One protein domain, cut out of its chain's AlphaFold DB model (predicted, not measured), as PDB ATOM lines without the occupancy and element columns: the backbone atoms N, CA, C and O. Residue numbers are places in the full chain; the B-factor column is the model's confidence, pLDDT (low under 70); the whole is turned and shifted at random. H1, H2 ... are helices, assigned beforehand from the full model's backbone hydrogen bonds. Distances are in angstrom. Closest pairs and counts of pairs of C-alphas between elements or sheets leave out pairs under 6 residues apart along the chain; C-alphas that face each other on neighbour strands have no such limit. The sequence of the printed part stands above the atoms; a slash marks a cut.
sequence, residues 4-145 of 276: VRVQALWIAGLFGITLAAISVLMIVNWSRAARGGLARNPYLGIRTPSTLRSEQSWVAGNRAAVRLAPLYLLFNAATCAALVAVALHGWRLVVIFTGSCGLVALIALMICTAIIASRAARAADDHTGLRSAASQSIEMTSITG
ATOM      1  N   VAL A   4      47.788  49.756 -37.510       70.38
ATOM      2  CA  VAL A   4      48.305  48.421 -37.864       70.38
ATOM      3  C   VAL A   4      48.763  47.646 -36.627       70.38
ATOM      4  O   VAL A   4      48.504  46.446 -36.504       70.38
ATOM      5  N   ARG A   5      49.401  48.325 -35.664       76.75
ATOM      6  CA  ARG A   5      49.829  47.708 -34.396       76.75
ATOM      7  C   ARG A   5      48.638  47.342 -33.522       76.75
ATOM      8  O   ARG A   5      48.630  46.270 -32.925       76.75
ATOM      9  N   VAL A   6      47.616  48.198 -33.481       76.62
ATOM     10  CA  VAL A   6      46.377  47.918 -32.740       76.62
ATOM     11  C   VAL A   6      45.680  46.683 -33.316       76.62
ATOM     12  O   VAL A   6      45.323  45.782 -32.561       76.62
ATOM     13  N   GLN A   7      45.559  46.578 -34.643       72.88
ATOM     14  CA  GLN A   7      45.023  45.376 -35.292       72.88
ATOM     15  C   GLN A   7      45.856  44.123 -34.988       72.88
ATOM     16  O   GLN A   7      45.294  43.080 -34.658       72.88
ATOM     17  N   ALA A   8      47.188  44.210 -35.060       75.69
ATOM     18  CA  ALA A   8      48.070  43.086 -34.749       75.69
ATOM     19  C   ALA A   8      47.902  42.597 -33.297       75.69
ATOM     20  O   ALA A   8      47.888  41.390 -33.061       75.69
ATOM     21  N   LEU A   9      47.713  43.513 -32.340       83.38
ATOM     22  CA  LEU A   9      47.453  43.184 -30.935       83.38
ATOM     23  C   LEU A   9      46.086  42.520 -30.729       83.38
ATOM     24  O   LEU A   9      46.005  41.538 -29.995       83.38
ATOM     25  N   TRP A  10      45.031  42.993 -31.402       78.38
ATOM     26  CA  TRP A  10      43.715  42.338 -31.360       78.38
ATOM     27  C   TRP A  10      43.773  40.901 -31.875       78.38
ATOM     28  O   TRP A  10      43.234  39.988 -31.252       78.38
ATOM     29  N   ILE A  11      44.476  40.690 -32.985       75.69
ATOM     30  CA  ILE A  11      44.650  39.371 -33.595       75.69
ATOM     31  C   ILE A  11      45.478  38.452 -32.685       75.69
ATOM     32  O   ILE A  11      45.097  37.302 -32.466       75.69
ATOM     33  N   ALA A  12      46.578  38.957 -32.118       81.81
ATOM     34  CA  ALA A  12      47.382  38.228 -31.137       81.81
ATOM     35  C   ALA A  12      46.548  37.818 -29.914       81.81
ATOM     36  O   ALA A  12      46.614  36.668 -29.480       81.81
ATOM     37  N   GLY A  13      45.732  38.743 -29.397       76.56
ATOM     38  CA  GLY A  13      44.819  38.497 -28.286       76.56
ATOM     39  C   GLY A  13      43.800  37.407 -28.606       76.56
ATOM     40  O   GLY A  13      43.630  36.490 -27.807       76.56
ATOM     41  N   LEU A  14      43.186  37.448 -29.793       77.75
ATOM     42  CA  LEU A  14      42.242  36.423 -30.240       77.75
ATOM     43  C   LEU A  14      42.895  35.033 -30.268       77.75
ATOM     44  O   LEU A  14      42.392  34.119 -29.619       77.75
ATOM     45  N   PHE A  15      44.040  34.882 -30.944       79.38
ATOM     46  CA  PHE A  15      44.759  33.602 -30.987       79.38
ATOM     47  C   PHE A  15      45.155  33.115 -29.589       79.38
ATOM     48  O   PHE A  15      44.924  31.952 -29.257       79.38
ATOM     49  N   GLY A  16      45.715  34.000 -28.760       76.88
ATOM     50  CA  GLY A  16      46.139  33.662 -27.404       76.88
ATOM     51  C   GLY A  16      44.979  33.186 -26.527       76.88
ATOM     52  O   GLY A  16      45.074  32.131 -25.898       76.88
ATOM     53  N   ILE A  17      43.858  33.915 -26.534       78.50
ATOM     54  CA  ILE A  17      42.648  33.553 -25.781       78.50
ATOM     55  C   ILE A  17      42.083  32.224 -26.280       78.50
ATOM     56  O   ILE A  17      41.758  31.364 -25.464       78.50
ATOM     57  N   THR A  18      41.991  32.015 -27.597       77.44
ATOM     58  CA  THR A  18      41.464  30.767 -28.163       77.44
ATOM     59  C   THR A  18      42.319  29.558 -27.773       77.44
ATOM     60  O   THR A  18      41.774  28.564 -27.289       77.44
ATOM     61  N   LEU A  19      43.645  29.633 -27.919       80.69
ATOM     62  CA  LEU A  19      44.560  28.543 -27.548       80.69
ATOM     63  C   LEU A  19      44.495  28.229 -26.046       80.69
ATOM     64  O   LEU A  19      44.412  27.057 -25.649       80.69
ATOM     65  N   ALA A  20      44.466  29.275 -25.214       80.88
ATOM     66  CA  ALA A  20      44.323  29.147 -23.770       80.88
ATOM     67  C   ALA A  20      42.981  28.506 -23.392       80.88
ATOM     68  O   ALA A  20      42.963  27.545 -22.624       80.88
ATOM     69  N   ALA A  21      41.869  28.972 -23.970       74.75
ATOM     70  CA  ALA A  21      40.533  28.450 -23.703       74.75
ATOM     71  C   ALA A  21      40.413  26.964 -24.073       74.75
ATOM     72  O   ALA A  21      39.946  26.171 -23.254       74.75
ATOM     73  N   ILE A  22      40.894  26.567 -25.259       80.56
ATOM     74  CA  ILE A  22      40.917  25.158 -25.688       80.56
ATOM     75  C   ILE A  22      41.702  24.314 -24.678       80.56
ATOM     76  O   ILE A  22      41.196  23.306 -24.183       80.56
ATOM     77  N   SER A  23      42.911  24.749 -24.322       84.19
ATOM     78  CA  SER A  23      43.778  24.005 -23.404       84.19
ATOM     79  C   SER A  23      43.167  23.876 -22.008       84.19
ATOM     80  O   SER A  23      43.167  22.787 -21.436       84.19
ATOM     81  N   VAL A  24      42.593  24.957 -21.469       81.19
ATOM     82  CA  VAL A  24      41.914  24.954 -20.166       81.19
ATOM     83  C   VAL A  24      40.728  23.997 -20.181       81.19
ATOM     84  O   VAL A  24      40.636  23.141 -19.301       81.19
ATOM     85  N   LEU A  25      39.855  24.078 -21.190       76.31
ATOM     86  CA  LEU A  25      38.700  23.183 -21.315       76.31
ATOM     87  C   LEU A  25      39.133  21.713 -21.356       76.31
ATOM     88  O   LEU A  25      38.548  20.870 -20.672       76.31
ATOM     89  N   MET A  26      40.182  21.396 -22.115       82.62
ATOM     90  CA  MET A  26      40.720  20.040 -22.198       82.62
ATOM     91  C   MET A  26      41.283  19.561 -20.860       82.62
ATOM     92  O   MET A  26      40.873  18.506 -20.375       82.62
ATOM     93  N   ILE A  27      42.155  20.349 -20.227       85.19
ATOM     94  CA  ILE A  27      42.790  20.002 -18.949       85.19
ATOM     95  C   ILE A  27      41.741  19.819 -17.850       85.19
ATOM     96  O   ILE A  27      41.808  18.841 -17.101       85.19
ATOM     97  N   VAL A  28      40.741  20.703 -17.767       78.75
ATOM     98  CA  VAL A  28      39.634  20.587 -16.805       78.75
ATOM     99  C   VAL A  28      38.867  19.287 -17.026       78.75
ATOM    100  O   VAL A  28      38.625  18.547 -16.068       78.75
ATOM    101  N   ASN A  29      38.534  18.960 -18.276       77.50
ATOM    102  CA  ASN A  29      37.819  17.729 -18.606       77.50
ATOM    103  C   ASN A  29      38.633  16.473 -18.258       77.50
ATOM    104  O   ASN A  29      38.099  15.552 -17.637       77.50
ATOM    105  N   TRP A  30      39.930  16.443 -18.578       82.62
ATOM    106  CA  TRP A  30      40.813  15.333 -18.203       82.62
ATOM    107  C   TRP A  30      40.962  15.209 -16.690       82.62
ATOM    108  O   TRP A  30      40.965  14.104 -16.158       82.62
ATOM    109  N   SER A  31      41.041  16.336 -15.984       78.31
ATOM    110  CA  SER A  31      41.152  16.389 -14.526       78.31
ATOM    111  C   SER A  31      39.902  15.839 -13.841       78.31
ATOM    112  O   SER A  31      40.001  15.054 -12.895       78.31
ATOM    113  N   ARG A  32      38.713  16.182 -14.351       75.88
ATOM    114  CA  ARG A  32      37.442  15.606 -13.889       75.88
ATOM    115  C   ARG A  32      37.392  14.097 -14.132       75.88
ATOM    116  O   ARG A  32      37.059  13.365 -13.204       75.88
ATOM    117  N   ALA A  33      37.792  13.632 -15.315       75.12
ATOM    118  CA  ALA A  33      37.848  12.205 -15.642       75.12
ATOM    119  C   ALA A  33      38.866  11.430 -14.786       75.12
ATOM    120  O   ALA A  33      38.549  10.373 -14.250       75.12
ATOM    121  N   ALA A  34      40.066  11.976 -14.576       83.31
ATOM    122  CA  ALA A  34      41.128  11.341 -13.793       83.31
ATOM    123  C   ALA A  34      40.782  11.180 -12.301       83.31
ATOM    124  O   ALA A  34      41.328  10.296 -11.634       83.31
ATOM    125  N   ARG A  35      39.895  12.038 -11.781       85.19
ATOM    126  CA  ARG A  35      39.365  11.984 -10.408       85.19
ATOM    127  C   ARG A  35      38.075  11.163 -10.280       85.19
ATOM    128  O   ARG A  35      37.518  11.114  -9.193       85.19
ATOM    129  N   GLY A  36      37.582  10.559 -11.365       79.44
ATOM    130  CA  GLY A  36      36.321   9.805 -11.367       79.44
ATOM    131  C   GLY A  36      35.055  10.671 -11.367       79.44
ATOM    132  O   GLY A  36      33.953  10.141 -11.343       79.44
ATOM    133  N   GLY A  37      35.179  12.001 -11.454       73.25
ATOM    134  CA  GLY A  37      34.043  12.931 -11.530       73.25
ATOM    135  C   GLY A  37      33.417  13.046 -12.925       73.25
ATOM    136  O   GLY A  37      32.565  13.906 -13.151       73.25
ATOM    137  N   LEU A  38      33.880  12.237 -13.878       72.19
ATOM    138  CA  LEU A  38      33.320  12.117 -15.216       72.19
ATOM    139  C   LEU A  38      33.299  10.635 -15.593       72.19
ATOM    140  O   LEU A  38      34.356  10.050 -15.852       72.19
ATOM    141  N   ALA A  39      32.099  10.053 -15.618       73.50
ATOM    142  CA  ALA A  39      31.890   8.685 -16.074       73.50
ATOM    143  C   ALA A  39      32.379   8.523 -17.516       73.50
ATOM    144  O   ALA A  39      32.323   9.470 -18.313       73.50
ATOM    145  N   ARG A  40      32.856   7.327 -17.854       74.31
ATOM    146  CA  ARG A  40      33.308   6.989 -19.202       74.31
ATOM    147  C   ARG A  40      32.225   7.295 -20.231       74.31
ATOM    148  O   ARG A  40      31.112   6.782 -20.163       74.31
ATOM    149  N   ASN A  41      32.555   8.153 -21.192       63.50
ATOM    150  CA  ASN A  41      31.611   8.601 -22.207       63.50
ATOM    151  C   ASN A  41      32.332   8.974 -23.519       63.50
ATOM    152  O   ASN A  41      33.528   9.280 -23.506       63.50
ATOM    153  N   PRO A  42      31.623   8.981 -24.662       59.31
ATOM    154  CA  PRO A  42      32.212   9.295 -25.962       59.31
ATOM    155  C   PRO A  42      32.304  10.805 -26.265       59.31
ATOM    156  O   PRO A  42      32.774  11.181 -27.340       59.31
ATOM    157  N   TYR A  43      31.915  11.693 -25.344       54.62
ATOM    158  CA  TYR A  43      31.775  13.135 -25.601       54.62
ATOM    159  C   TYR A  43      32.849  14.016 -24.942       54.62
ATOM    160  O   TYR A  43      33.261  15.014 -25.529       54.62
ATOM    161  N   LEU A  44      33.343  13.664 -23.756       66.06
ATOM    162  CA  LEU A  44      34.230  14.489 -22.929       66.06
ATOM    163  C   LEU A  44      35.392  13.656 -22.381       66.06
ATOM    164  O   LEU A  44      35.176  12.533 -21.960       66.06
ATOM    165  N   GLY A  45      36.609  14.212 -22.340       63.91
ATOM    166  CA  GLY A  45      37.827  13.503 -21.907       63.91
ATOM    167  C   GLY A  45      38.679  12.966 -23.067       63.91
ATOM    168  O   GLY A  45      38.380  13.230 -24.238       63.91
ATOM    169  N   ILE A  46      39.758  12.231 -22.755       72.62
ATOM    170  CA  ILE A  46      40.574  11.541 -23.770       72.62
ATOM    171  C   ILE A  46      39.875  10.266 -24.225       72.62
ATOM    172  O   ILE A  46      39.757   9.284 -23.490       72.62
ATOM    173  N   ARG A  47      39.455  10.289 -25.487       75.25
ATOM    174  CA  ARG A  47      38.597   9.286 -26.107       75.25
ATOM    175  C   ARG A  47      39.392   8.524 -27.152       75.25
ATOM    176  O   ARG A  47      39.515   8.938 -28.298       75.25
ATOM    177  N   THR A  48      39.970   7.421 -26.715       68.06
ATOM    178  CA  THR A  48      40.695   6.469 -27.554       68.06
ATOM    179  C   THR A  48      40.052   5.103 -27.352       68.06
ATOM    180  O   THR A  48      39.498   4.862 -26.276       68.06
ATOM    181  N   PRO A  49      40.116   4.184 -28.331       69.00
ATOM    182  CA  PRO A  49      39.574   2.836 -28.156       69.00
ATOM    183  C   PRO A  49      40.081   2.158 -26.875       69.00
ATOM    184  O   PRO A  49      39.318   1.512 -26.169       69.00
ATOM    185  N   SER A  50      41.350   2.392 -26.526       67.81
ATOM    186  CA  SER A  50      41.962   1.905 -25.289       67.81
ATOM    187  C   SER A  50      41.416   2.558 -24.021       67.81
ATOM    188  O   SER A  50      41.230   1.856 -23.044       67.81
ATOM    189  N   THR A  51      41.149   3.870 -24.002       70.25
ATOM    190  CA  THR A  51      40.618   4.540 -22.795       70.25
ATOM    191  C   THR A  51      39.136   4.270 -22.570       70.25
ATOM    192  O   THR A  51      38.643   4.458 -21.464       70.25
ATOM    193  N   LEU A  52      38.405   3.847 -23.601       74.31
ATOM    194  CA  LEU A  52      36.981   3.530 -23.509       74.31
ATOM    195  C   LEU A  52      36.706   2.055 -23.173       74.31
ATOM    196  O   LEU A  52      35.546   1.680 -23.009       74.31
ATOM    197  N   ARG A  53      37.730   1.209 -23.038       76.00
ATOM    198  CA  ARG A  53      37.552  -0.238 -22.855       76.00
ATOM    199  C   ARG A  53      37.042  -0.609 -21.460       76.00
ATOM    200  O   ARG A  53      36.099  -1.388 -21.340       76.00
ATOM    201  N   SER A  54      37.592   0.008 -20.420       84.31
ATOM    202  CA  SER A  54      37.240  -0.220 -19.011       84.31
ATOM    203  C   SER A  54      37.273   1.083 -18.196       84.31
ATOM    204  O   SER A  54      37.933   2.046 -18.588       84.31
ATOM    205  N   GLU A  55      36.609   1.137 -17.037       86.25
ATOM    206  CA  GLU A  55      36.683   2.313 -16.144       86.25
ATOM    207  C   GLU A  55      38.112   2.569 -15.631       86.25
ATOM    208  O   GLU A  55      38.549   3.713 -15.501       86.25
ATOM    209  N   GLN A  56      38.892   1.508 -15.402       86.12
ATOM    210  CA  GLN A  56      40.299   1.642 -15.021       86.12
ATOM    211  C   GLN A  56      41.136   2.236 -16.159       86.12
ATOM    212  O   GLN A  56      41.892   3.182 -15.927       86.12
ATOM    213  N   SER A  57      40.954   1.755 -17.395       86.31
ATOM    214  CA  SER A  57      41.627   2.298 -18.584       86.31
ATOM    215  C   SER A  57      41.265   3.773 -18.835       86.31
ATOM    216  O   SER A  57      42.125   4.578 -19.208       86.31
ATOM    217  N   TRP A  58      40.014   4.153 -18.541       83.56
ATOM    218  CA  TRP A  58      39.510   5.520 -18.629       83.56
ATOM    219  C   TRP A  58      40.240   6.450 -17.664       83.56
ATOM    220  O   TRP A  58      40.803   7.471 -18.078       83.56
ATOM    221  N   VAL A  59      40.277   6.083 -16.382       91.44
ATOM    222  CA  VAL A  59      40.940   6.878 -15.343       91.44
ATOM    223  C   VAL A  59      42.448   6.940 -15.587       91.44
ATOM    224  O   VAL A  59      43.037   8.017 -15.472       91.44
ATOM    225  N   ALA A  60      43.079   5.824 -15.960       89.88
ATOM    226  CA  ALA A  60      44.517   5.755 -16.211       89.88
ATOM    227  C   ALA A  60      44.948   6.652 -17.382       89.88
ATOM    228  O   ALA A  60      45.873   7.458 -17.236       89.88
ATOM    229  N   GLY A  61      44.252   6.581 -18.521       82.06
ATOM    230  CA  GLY A  61      44.579   7.408 -19.681       82.06
ATOM    231  C   GLY A  61      44.333   8.898 -19.446       82.06
ATOM    232  O   GLY A  61      45.189   9.719 -19.778       82.06
ATOM    233  N   ASN A  62      43.219   9.268 -18.806       85.31
ATOM    234  CA  ASN A  62      42.953  10.673 -18.476       85.31
ATOM    235  C   ASN A  62      43.925  11.211 -17.410       85.31
ATOM    236  O   ASN A  62      44.336  12.366 -17.480       85.31
ATOM    237  N   ARG A  63      44.376  10.381 -16.462       91.69
ATOM    238  CA  ARG A  63      45.420  10.761 -15.497       91.69
ATOM    239  C   ARG A  63      46.762  11.017 -16.178       91.69
ATOM    240  O   ARG A  63      47.436  11.986 -15.835       91.69
ATOM    241  N   ALA A  64      47.137  10.185 -17.148       88.56
ATOM    242  CA  ALA A  64      48.338  10.405 -17.948       88.56
ATOM    243  C   ALA A  64      48.250  11.710 -18.760       88.56
ATOM    244  O   ALA A  64      49.220  12.458 -18.814       88.56
ATOM    245  N   ALA A  65      47.074  12.028 -19.306       84.19
ATOM    246  CA  ALA A  65      46.828  13.285 -20.009       84.19
ATOM    247  C   ALA A  65      46.994  14.520 -19.112       84.19
ATOM    248  O   ALA A  65      47.661  15.478 -19.490       84.19
ATOM    249  N   VAL A  66      46.444  14.486 -17.892       90.44
ATOM    250  CA  VAL A  66      46.567  15.592 -16.923       90.44
ATOM    251  C   VAL A  66      48.024  15.870 -16.557       90.44
ATOM    252  O   VAL A  66      48.385  17.026 -16.363       90.44
ATOM    253  N   ARG A  67      48.888  14.847 -16.509       90.88
ATOM    254  CA  ARG A  67      50.326  15.041 -16.244       90.88
ATOM    255  C   ARG A  67      51.026  15.881 -17.316       90.88
ATOM    256  O   ARG A  67      52.069  16.454 -17.029       90.88
ATOM    257  N   LEU A  68      50.449  15.988 -18.513       89.88
ATOM    258  CA  LEU A  68      50.956  16.837 -19.591       89.88
ATOM    259  C   LEU A  68      50.443  18.283 -19.505       89.88
ATOM    260  O   LEU A  68      50.915  19.124 -20.259       89.88
ATOM    261  N   ALA A  69      49.536  18.618 -18.580       90.06
ATOM    262  CA  ALA A  69      49.002  19.975 -18.426       90.06
ATOM    263  C   ALA A  69      50.079  21.081 -18.306       90.06
ATOM    264  O   ALA A  69      49.908  22.115 -18.957       90.06
ATOM    265  N   PRO A  70      51.206  20.894 -17.580       92.31
ATOM    266  CA  PRO A  70      52.274  21.896 -17.545       92.31
ATOM    267  C   PRO A  70      52.863  22.197 -18.927       92.31
ATOM    268  O   PRO A  70      53.192  23.342 -19.215       92.31
ATOM    269  N   LEU A  71      52.941  21.197 -19.812       91.62
ATOM    270  CA  LEU A  71      53.452  21.372 -21.170       91.62
ATOM    271  C   LEU A  71      52.514  22.239 -22.020       91.62
ATOM    272  O   LEU A  71      52.986  23.120 -22.727       91.62
ATOM    273  N   TYR A  72      51.195  22.054 -21.901       90.38
ATOM    274  CA  TYR A  72      50.206  22.922 -22.556       90.38
ATOM    275  C   TYR A  72      50.270  24.358 -22.032       90.38
ATOM    276  O   TYR A  72      50.161  25.306 -22.806       90.38
ATOM    277  N   LEU A  73      50.468  24.531 -20.721       90.19
ATOM    278  CA  LEU A  73      50.600  25.854 -20.116       90.19
ATOM    279  C   LEU A  73      51.857  26.574 -20.619       90.19
ATOM    280  O   LEU A  73      51.764  27.719 -21.051       90.19
ATOM    281  N   LEU A  74      53.007  25.891 -20.612       92.50
ATOM    282  CA  LEU A  74      54.269  26.422 -21.133       92.50
ATOM    283  C   LEU A  74      54.165  26.748 -22.624       92.50
ATOM    284  O   LEU A  74      54.590  27.819 -23.048       92.50
ATOM    285  N   PHE A  75      53.555  25.857 -23.405       92.25
ATOM    286  CA  PHE A  75      53.317  26.062 -24.827       92.25
ATOM    287  C   PHE A  75      52.464  27.309 -25.096       92.25
ATOM    288  O   PHE A  75      52.841  28.152 -25.914       92.25
ATOM    289  N   ASN A  76      51.347  27.469 -24.380       89.44
ATOM    290  CA  ASN A  76      50.491  28.646 -24.519       89.44
ATOM    291  C   ASN A  76      51.204  29.917 -24.065       89.44
ATOM    292  O   ASN A  76      51.116  30.929 -24.752       89.44
ATOM    293  N   ALA A  77      51.939  29.878 -22.949       91.25
ATOM    294  CA  ALA A  77      52.694  31.028 -22.462       91.25
ATOM    295  C   ALA A  77      53.756  31.475 -23.479       91.25
ATOM    296  O   ALA A  77      53.823  32.657 -23.814       91.25
ATOM    297  N   ALA A  78      54.527  30.531 -24.029       92.81
ATOM    298  CA  ALA A  78      55.529  30.804 -25.054       92.81
ATOM    299  C   ALA A  78      54.896  31.352 -26.343       92.81
ATOM    300  O   ALA A  78      55.367  32.349 -26.889       92.81
ATOM    301  N   THR A  79      53.793  30.751 -26.798       89.25
ATOM    302  CA  THR A  79      53.079  31.194 -28.005       89.25
ATOM    303  C   THR A  79      52.484  32.590 -27.814       89.25
ATOM    304  O   THR A  79      52.648  33.444 -28.678       89.25
ATOM    305  N   CYS A  80      51.858  32.870 -26.668       89.81
ATOM    306  CA  CYS A  80      51.341  34.198 -26.340       89.81
ATOM    307  C   CYS A  80      52.458  35.244 -26.257       89.81
ATOM    308  O   CYS A  80      52.307  36.330 -26.813       89.81
ATOM    309  N   ALA A  81      53.586  34.924 -25.618       92.25
ATOM    310  CA  ALA A  81      54.732  35.825 -25.551       92.25
ATOM    311  C   ALA A  81      55.271  36.152 -26.953       92.25
ATOM    312  O   ALA A  81      55.500  37.321 -27.262       92.25
ATOM    313  N   ALA A  82      55.392  35.145 -27.826       91.62
ATOM    314  CA  ALA A  82      55.792  35.340 -29.218       91.62
ATOM    315  C   ALA A  82      54.779  36.200 -29.992       91.62
ATOM    316  O   ALA A  82      55.169  37.156 -30.660       91.62
ATOM    317  N   LEU A  83      53.479  35.919 -29.861       89.38
ATOM    318  CA  LEU A  83      52.410  36.686 -30.504       89.38
ATOM    319  C   LEU A  83      52.430  38.160 -30.090       89.38
ATOM    320  O   LEU A  83      52.357  39.035 -30.951       89.38
ATOM    321  N   VAL A  84      52.569  38.441 -28.791       90.62
ATOM    322  CA  VAL A  84      52.650  39.810 -28.266       90.62
ATOM    323  C   VAL A  84      53.924  40.499 -28.750       90.62
ATOM    324  O   VAL A  84      53.845  41.615 -29.256       90.62
ATOM    325  N   ALA A  85      55.083  39.837 -28.670       91.50
ATOM    326  CA  ALA A  85      56.350  40.402 -29.131       91.50
ATOM    327  C   ALA A  85      56.282  40.806 -30.611       91.50
ATOM    328  O   ALA A  85      56.625  41.934 -30.966       91.50
ATOM    329  N   VAL A  86      55.764  39.925 -31.468       88.06
ATOM    330  CA  VAL A  86      55.593  40.186 -32.903       88.06
ATOM    331  C   VAL A  86      54.542  41.275 -33.160       88.06
ATOM    332  O   VAL A  86      54.734  42.136 -34.022       88.06
ATOM    333  N   ALA A  87      53.446  41.296 -32.396       87.62
ATOM    334  CA  ALA A  87      52.394  42.304 -32.531       87.62
ATOM    335  C   ALA A  87      52.877  43.715 -32.166       87.62
ATOM    336  O   ALA A  87      52.518  44.675 -32.849       87.62
ATOM    337  N   LEU A  88      53.742  43.846 -31.154       89.44
ATOM    338  CA  LEU A  88      54.344  45.127 -30.765       89.44
ATOM    339  C   LEU A  88      55.199  45.745 -31.885       89.44
ATOM    340  O   LEU A  88      55.280  46.971 -31.989       89.44
ATOM    341  N   HIS A  89      55.762  44.912 -32.767       87.50
ATOM    342  CA  HIS A  89      56.496  45.346 -33.961       87.50
ATOM    343  C   HIS A  89      55.573  45.724 -35.136       87.50
ATOM    344  O   HIS A  89      56.044  46.221 -36.156       87.50
ATOM    345  N   GLY A  90      54.256  45.505 -35.020       77.00
ATOM    346  CA  GLY A  90      53.281  45.756 -36.088       77.00
ATOM    347  C   GLY A  90      53.300  44.720 -37.214       77.00
ATOM    348  O   GLY A  90      52.683  44.931 -38.257       77.00
ATOM    349  N   TRP A  91      53.985  43.587 -37.031       82.31
ATOM    350  CA  TRP A  91      54.130  42.548 -38.054       82.31
ATOM    351  C   TRP A  91      52.901  41.640 -38.123       82.31
ATOM    352  O   TRP A  91      52.953  40.454 -37.803       82.31
ATOM    353  N   ARG A  92      51.774  42.197 -38.569       77.06
ATOM    354  CA  ARG A  92      50.463  41.527 -38.568       77.06
ATOM    355  C   ARG A  92      50.478  40.129 -39.201       77.06
ATOM    356  O   ARG A  92      49.931  39.194 -38.626       77.06
ATOM    357  N   LEU A  93      51.132  39.964 -40.352       71.00
ATOM    358  CA  LEU A  93      51.222  38.662 -41.031       71.00
ATOM    359  C   LEU A  93      52.011  37.635 -40.214       71.00
ATOM    360  O   LEU A  93      51.634  36.468 -40.164       71.00
ATOM    361  N   VAL A  94      53.068  38.079 -39.533       73.12
ATOM    362  CA  VAL A  94      53.892  37.213 -38.685       73.12
ATOM    363  C   VAL A  94      53.121  36.813 -37.427       73.12
ATOM    364  O   VAL A  94      53.223  35.662 -37.016       73.12
ATOM    365  N   VAL A  95      52.289  37.698 -36.856       76.00
ATOM    366  CA  VAL A  95      51.385  37.346 -35.741       76.00
ATOM    367  C   VAL A  95      50.449  36.215 -36.158       76.00
ATOM    368  O   VAL A  95      50.336  35.214 -35.458       76.00
ATOM    369  N   ILE A  96      49.807  36.341 -37.320       70.81
ATOM    370  CA  ILE A  96      48.835  35.345 -37.790       70.81
ATOM    371  C   ILE A  96      49.515  34.022 -38.139       70.81
ATOM    372  O   ILE A  96      49.014  32.961 -37.763       70.81
ATOM    373  N   PHE A  97      50.670  34.073 -38.806       72.25
ATOM    374  CA  PHE A  97      51.480  32.890 -39.081       72.25
ATOM    375  C   PHE A  97      51.882  32.183 -37.782       72.25
ATOM    376  O   PHE A  97      51.639  30.991 -37.630       72.25
ATOM    377  N   THR A  98      52.393  32.934 -36.802       79.75
ATOM    378  CA  THR A  98      52.780  32.409 -35.484       79.75
ATOM    379  C   THR A  98      51.586  31.785 -34.760       79.75
ATOM    380  O   THR A  98      51.706  30.688 -34.222       79.75
ATOM    381  N   GLY A  99      50.416  32.431 -34.789       74.94
ATOM    382  CA  GLY A  99      49.189  31.916 -34.172       74.94
ATOM    383  C   GLY A  99      48.685  30.641 -34.844       74.94
ATOM    384  O   GLY A  99      48.299  29.691 -34.163       74.94
ATOM    385  N   SER A 100      48.769  30.579 -36.174       77.00
ATOM    386  CA  SER A 100      48.397  29.401 -36.967       77.00
ATOM    387  C   SER A 100      49.350  28.230 -36.718       77.00
ATOM    388  O   SER A 100      48.901  27.118 -36.449       77.00
ATOM    389  N   CYS A 101      50.664  28.475 -36.721       73.62
ATOM    390  CA  CYS A 101      51.666  27.485 -36.321       73.62
ATOM    391  C   CYS A 101      51.448  27.017 -34.878       73.62
ATOM    392  O   CYS A 101      51.555  25.824 -34.601       73.62
ATOM    393  N   GLY A 102      51.082  27.933 -33.978       78.19
ATOM    394  CA  GLY A 102      50.708  27.619 -32.604       78.19
ATOM    395  C   GLY A 102      49.515  26.663 -32.533       78.19
ATOM    396  O   GLY A 102      49.553  25.660 -31.825       78.19
ATOM    397  N   LEU A 103      48.474  26.898 -33.331       78.56
ATOM    398  CA  LEU A 103      47.324  25.998 -33.404       78.56
ATOM    399  C   LEU A 103      47.710  24.603 -33.922       78.56
ATOM    400  O   LEU A 103      47.309  23.597 -33.340       78.56
ATOM    401  N   VAL A 104      48.533  24.529 -34.971       75.12
ATOM    402  CA  VAL A 104      49.027  23.254 -35.520       75.12
ATOM    403  C   VAL A 104      49.866  22.493 -34.491       75.12
ATOM    404  O   VAL A 104      49.668  21.293 -34.294       75.12
ATOM    405  N   ALA A 105      50.769  23.179 -33.792       77.06
ATOM    406  CA  ALA A 105      51.588  22.575 -32.748       77.06
ATOM    407  C   ALA A 105      50.742  22.107 -31.550       77.06
ATOM    408  O   ALA A 105      50.983  21.016 -31.029       77.06
ATOM    409  N   LEU A 106      49.702  22.859 -31.168       83.44
ATOM    410  CA  LEU A 106      48.735  22.427 -30.157       83.44
ATOM    411  C   LEU A 106      48.037  21.130 -30.587       83.44
ATOM    412  O   LEU A 106      47.885  20.214 -29.783       83.44
ATOM    413  N   ILE A 107      47.663  21.010 -31.862       78.62
ATOM    414  CA  ILE A 107      47.055  19.787 -32.400       78.62
ATOM    415  C   ILE A 107      48.024  18.603 -32.361       78.62
ATOM    416  O   ILE A 107      47.649  17.521 -31.903       78.62
ATOM    417  N   ALA A 108      49.278  18.796 -32.770       74.12
ATOM    418  CA  ALA A 108      50.305  17.764 -32.648       74.12
ATOM    419  C   ALA A 108      50.477  17.316 -31.186       74.12
ATOM    420  O   ALA A 108      50.540  16.118 -30.894       74.12
ATOM    421  N   LEU A 109      50.455  18.265 -30.247       84.38
ATOM    422  CA  LEU A 109      50.523  17.980 -28.820       84.38
ATOM    423  C   LEU A 109      49.306  17.175 -28.330       84.38
ATOM    424  O   LEU A 109      49.474  16.219 -27.564       84.38
ATOM    425  N   MET A 110      48.101  17.484 -28.817       82.19
ATOM    426  CA  MET A 110      46.886  16.702 -28.543       82.19
ATOM    427  C   MET A 110      47.019  15.253 -29.015       82.19
ATOM    428  O   MET A 110      46.661  14.331 -28.277       82.19
ATOM    429  N   ILE A 111      47.593  15.033 -30.197       76.44
ATOM    430  CA  ILE A 111      47.834  13.689 -30.738       76.44
ATOM    431  C   ILE A 111      48.825  12.925 -29.852       76.44
ATOM    432  O   ILE A 111      48.536  11.803 -29.430       76.44
ATOM    433  N   CYS A 112      49.955  13.539 -29.495       75.81
ATOM    434  CA  CYS A 112      50.929  12.942 -28.577       75.81
ATOM    435  C   CYS A 112      50.290  12.580 -27.229       75.81
ATOM    436  O   CYS A 112      50.507  11.488 -26.701       75.81
ATOM    437  N   THR A 113      49.436  13.462 -26.708       82.75
ATOM    438  CA  THR A 113      48.687  13.241 -25.464       82.75
ATOM    439  C   THR A 113      47.753  12.034 -25.592       82.75
ATOM    440  O   THR A 113      47.727  11.183 -24.703       82.75
ATOM    441  N   ALA A 114      47.039  11.894 -26.715       75.00
ATOM    442  CA  ALA A 114      46.177  10.744 -26.980       75.00
ATOM    443  C   ALA A 114      46.970   9.428 -27.085       75.00
ATOM    444  O   ALA A 114      46.528   8.401 -26.564       75.00
ATOM    445  N   ILE A 115      48.158   9.446 -27.697       75.12
ATOM    446  CA  ILE A 115      49.043   8.273 -27.785       75.12
ATOM    447  C   ILE A 115      49.530   7.858 -26.392       75.12
ATOM    448  O   ILE A 115      49.448   6.679 -26.040       75.12
ATOM    449  N   ILE A 116      49.999   8.812 -25.582       78.00
ATOM    450  CA  ILE A 116      50.474   8.558 -24.214       78.00
ATOM    451  C   ILE A 116      49.335   8.023 -23.343       78.00
ATOM    452  O   ILE A 116      49.500   7.009 -22.665       78.00
ATOM    453  N   ALA A 117      48.156   8.635 -23.422       77.19
ATOM    454  CA  ALA A 117      46.966   8.156 -22.731       77.19
ATOM    455  C   ALA A 117      46.557   6.747 -23.184       77.19
ATOM    456  O   ALA A 117      46.206   5.920 -22.349       77.19
ATOM    457  N   SER A 118      46.671   6.435 -24.480       73.38
ATOM    458  CA  SER A 118      46.392   5.093 -25.009       73.38
ATOM    459  C   SER A 118      47.381   4.044 -24.504       73.38
ATOM    460  O   SER A 118      47.022   2.888 -24.297       73.38
ATOM    461  N   ARG A 119      48.654   4.416 -24.331       76.56
ATOM    462  CA  ARG A 119      49.672   3.537 -23.731       76.56
ATOM    463  C   ARG A 119      49.376   3.293 -22.251       76.56
ATOM    464  O   ARG A 119      49.370   2.145 -21.828       76.56
ATOM    465  N   ALA A 120      49.051   4.343 -21.497       82.56
ATOM    466  CA  ALA A 120      48.703   4.232 -20.081       82.56
ATOM    467  C   ALA A 120      47.423   3.411 -19.845       82.56
ATOM    468  O   ALA A 120      47.365   2.607 -18.922       82.56
ATOM    469  N   ALA A 121      46.416   3.587 -20.701       79.00
ATOM    470  CA  ALA A 121      45.176   2.822 -20.657       79.00
ATOM    471  C   ALA A 121      45.407   1.326 -20.907       79.00
ATOM    472  O   ALA A 121      44.870   0.503 -20.174       79.00
ATOM    473  N   ARG A 122      46.249   0.979 -21.892       79.19
ATOM    474  CA  ARG A 122      46.633  -0.414 -22.170       79.19
ATOM    475  C   ARG A 122      47.390  -1.049 -21.008       79.19
ATOM    476  O   ARG A 122      47.009  -2.123 -20.581       79.19
ATOM    477  N   ALA A 123      48.367  -0.347 -20.433       84.19
ATOM    478  CA  ALA A 123      49.108  -0.856 -19.279       84.19
ATOM    479  C   ALA A 123      48.201  -1.125 -18.061       84.19
ATOM    480  O   ALA A 123      48.405  -2.093 -17.334       84.19
ATOM    481  N   ALA A 124      47.183  -0.286 -17.840       84.75
ATOM    482  CA  ALA A 124      46.210  -0.504 -16.773       84.75
ATOM    483  C   ALA A 124      45.324  -1.734 -17.031       84.75
ATOM    484  O   ALA A 124      45.066  -2.494 -16.102       84.75
ATOM    485  N   ASP A 125      44.900  -1.945 -18.278       78.12
ATOM    486  CA  ASP A 125      44.164  -3.149 -18.670       78.12
ATOM    487  C   ASP A 125      45.036  -4.408 -18.583       78.12
ATOM    488  O   ASP A 125      44.538  -5.431 -18.132       78.12
ATOM    489  N   ASP A 126      46.324  -4.348 -18.935       70.50
ATOM    490  CA  ASP A 126      47.242  -5.495 -18.875       70.50
ATOM    491  C   ASP A 126      47.458  -5.988 -17.433       70.50
ATOM    492  O   ASP A 126      47.568  -7.188 -17.202       70.50
ATOM    493  N   HIS A 127      47.455  -5.103 -16.429       66.12
ATOM    494  CA  HIS A 127      47.517  -5.510 -15.017       66.12
ATOM    495  C   HIS A 127      46.260  -6.257 -14.554       66.12
ATOM    496  O   HIS A 127      46.346  -7.195 -13.755       66.12
ATOM    497  N   THR A 128      45.097  -5.870 -15.069       61.72
ATOM    498  CA  THR A 128      43.830  -6.575 -14.833       61.72
ATOM    499  C   THR A 128      43.773  -7.864 -15.659       61.72
ATOM    500  O   THR A 128      43.316  -8.897 -15.171       61.72
ATOM    501  N   GLY A 129      44.345  -7.826 -16.862       54.44
ATOM    502  CA  GLY A 129      44.535  -8.943 -17.777       54.44
ATOM    503  C   GLY A 129      45.499  -9.996 -17.244       54.44
ATOM    504  O   GLY A 129      45.237 -11.164 -17.435       54.44
ATOM    505  N   LEU A 130      46.546  -9.648 -16.491       58.84
ATOM    506  CA  LEU A 130      47.426 -10.611 -15.809       58.84
ATOM    507  C   LEU A 130      46.674 -11.408 -14.729       58.84
ATOM    508  O   LEU A 130      46.930 -12.598 -14.545       58.84
ATOM    509  N   ARG A 131      45.708 -10.774 -14.047       53.97
ATOM    510  CA  ARG A 131      44.816 -11.446 -13.087       53.97
ATOM    511  C   ARG A 131      43.814 -12.380 -13.769       53.97
ATOM    512  O   ARG A 131      43.540 -13.440 -13.217       53.97
ATOM    513  N   SER A 132      43.296 -12.028 -14.949       52.62
ATOM    514  CA  SER A 132      42.408 -12.916 -15.717       52.62
ATOM    515  C   SER A 132      43.172 -13.953 -16.552       52.62
ATOM    516  O   SER A 132      42.684 -15.060 -16.742       52.62
ATOM    517  N   ALA A 133      44.398 -13.668 -16.990       46.44
ATOM    518  CA  ALA A 133      45.256 -14.554 -17.781       46.44
ATOM    519  C   ALA A 133      45.736 -15.774 -16.985       46.44
ATOM    520  O   ALA A 133      45.935 -16.832 -17.574       46.44
ATOM    521  N   ALA A 134      45.819 -15.681 -15.652       53.22
ATOM    522  CA  ALA A 134      45.975 -16.856 -14.791       53.22
ATOM    523  C   ALA A 134      44.784 -17.837 -14.897       53.22
ATOM    524  O   ALA A 134      44.964 -19.031 -14.684       53.22
ATOM    525  N   SER A 135      43.585 -17.358 -15.259       49.94
ATOM    526  CA  SER A 135      42.393 -18.193 -15.507       49.94
ATOM    527  C   SER A 135      42.158 -18.554 -16.980       49.94
ATOM    528  O   SER A 135      41.325 -19.406 -17.266       49.94
ATOM    529  N   GLN A 136      42.870 -17.923 -17.918       47.12
ATOM    530  CA  GLN A 136      42.530 -17.944 -19.347       47.12
ATOM    531  C   GLN A 136      43.702 -18.357 -20.251       47.12
ATOM    532  O   GLN A 136      43.656 -18.174 -21.465       47.12
ATOM    533  N   SER A 137      44.724 -18.997 -19.678       39.72
ATOM    534  CA  SER A 137      45.826 -19.686 -20.370       39.72
ATOM    535  C   SER A 137      45.388 -20.844 -21.294       39.72
ATOM    536  O   SER A 137      46.236 -21.575 -21.798       39.72
ATOM    537  N   ILE A 138      44.083 -20.998 -21.549       45.28
ATOM    538  CA  ILE A 138      43.480 -22.013 -22.423       45.28
ATOM    539  C   ILE A 138      43.188 -21.481 -23.848       45.28
ATOM    540  O   ILE A 138      43.124 -22.286 -24.769       45.28
ATOM    541  N   GLU A 139      43.100 -20.167 -24.107       39.22
ATOM    542  CA  GLU A 139      42.668 -19.646 -25.429       39.22
ATOM    543  C   GLU A 139      43.659 -18.657 -26.078       39.22
ATOM    544  O   GLU A 139      43.455 -17.456 -26.209       39.22
ATOM    545  N   MET A 140      44.804 -19.224 -26.444       35.53
ATOM    546  CA  MET A 140      45.649 -18.967 -27.618       35.53
ATOM    547  C   MET A 140      45.356 -17.746 -28.553       35.53
ATOM    548  O   MET A 140      44.391 -17.720 -29.309       35.53
ATOM    549  N   THR A 141      46.367 -16.864 -28.669       42.22
ATOM    550  CA  THR A 141      46.924 -16.222 -29.904       42.22
ATOM    551  C   THR A 141      46.152 -15.202 -30.777       42.22
ATOM    552  O   THR A 141      45.222 -15.542 -31.497       42.22
ATOM    553  N   SER A 142      46.717 -13.979 -30.866       39.47
ATOM    554  CA  SER A 142      47.024 -13.132 -32.068       39.47
ATOM    555  C   SER A 142      46.908 -11.636 -31.686       39.47
ATOM    556  O   SER A 142      45.874 -11.193 -31.203       39.47
ATOM    557  N   ILE A 143      47.953 -10.802 -31.580       45.47
ATOM    558  CA  ILE A 143      49.035 -10.317 -32.471       45.47
ATOM    559  C   ILE A 143      48.570  -9.382 -33.622       45.47
ATOM    560  O   ILE A 143      48.207  -9.824 -34.701       45.47
ATOM    561  N   THR A 144      48.683  -8.072 -33.318       54.41
ATOM    562  CA  THR A 144      48.940  -6.846 -34.127       54.41
ATOM    563  C   THR A 144      48.068  -6.470 -35.337       54.41
ATOM    564  O   THR A 144      47.997  -7.193 -36.319       54.41
ATOM    565  N   GLY A 145      47.554  -5.227 -35.332       40.09
ATOM    566  CA  GLY A 145      46.945  -4.562 -36.494       40.09
ATOM    567  C   GLY A 145      47.315  -3.065 -36.605       40.09
ATOM    568  O   GLY A 145      47.706  -2.461 -35.600       40.09
TER     569      GLY A 145
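AT A GLANCE: This is residues 4 to 145 of the 276 residues of an uncharacterized protein of Mycobacterium bouchedurhonense (UniProt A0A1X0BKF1). A long, slender bundle of helices in which H1 and H3 lie side by side with the first part of H4, while the short H2, joined to H3 by a tight turn, packs on the end of H1 and on a later stretch of H4. Residues 129 to 145, the last turns of H4 and the tail after it, stick out beyond the bundle, and the tail folds back from there. The printed part has 142 residues with four named helices, in the order H1, H2, H3, H4, and no named strand; its class is all helix. It is loose, with a radius of gyration of the C-alphas of 20.0 A, and spans 72 by 32 by 22 A.

IN THESE COORDINATES: H1 covers residues 4 to 34, 44.8 A from first to last C-alpha, beginning at C-alpha 4 at (48.305, 48.421, -37.864). H2 covers residues 55 to 66 and measures 16.6 A. H3 covers residues 69 to 88, 28.5 A long, with C-alpha 69 at (49.002, 19.975, -18.426). H4, the longest helix, covers residues 92 to 136, 63.0 A, and ends at C-alpha 136 at (42.530, -17.944, -19.347). H4 has a kink of 44 degrees near residue 130.

HOW THE PARTS SIT: The four helices form a bundle, a group of helices running along one another, with mostly aligned packing. H1 and H3 touch, closest at the C-alphas of Ala 8 and Ala 87, 4.9 A apart, at a shallow tilt of 5 degrees, opposite ways. H1 and H2 form a helical hairpin at a shallow tilt of 31 degrees; H1 touches H2 with residues 27 to 34 alone, and the closest C-alphas, of Ala 34 and Arg 63, are 4.7 A apart. H2 and H3 meet only through their link. H3 and H4 form a second helical hairpin at a shallow tilt of 5 degrees; H4 touches H3 with residues 92 to 109 alone, closest at the C-alphas of Leu 83 and Val 95, 5.4 A. H4 touches H1 with residues 92 to 106 alone, and they run the same way at a shallow tilt of 8 degrees; the closest C-alphas, of Ala 8 and Arg 92, are 4.8 A apart. H4 touches H2 with residues 113 to 125 alone, closest at the C-alphas of Gly 61 and Ala 117, 3.9 A; they run opposite ways at a shallow tilt of 33 degrees, only just short of steep. Every O i to N i+4 pair is within hydrogen-bond range in H1, H2 and H3, and 38 of 41 are in H4.

THE WHOLE: The C-alphas farthest apart are those of Val 4 and Ile 138, at 72.3 A. Without the stretch that stands free, residues 129 to 145, the body spans 59 by 22 by 21 A. The printed part has no cut. The link from H1 to H2, residues 35 to 54, is long; those from H2 to H3 and from H3 to H4 are tight. The mean pLDDT of the printed part is 75.9, and it is under 70 at residues 41 to 45, 48 to 50 and 127 to 145.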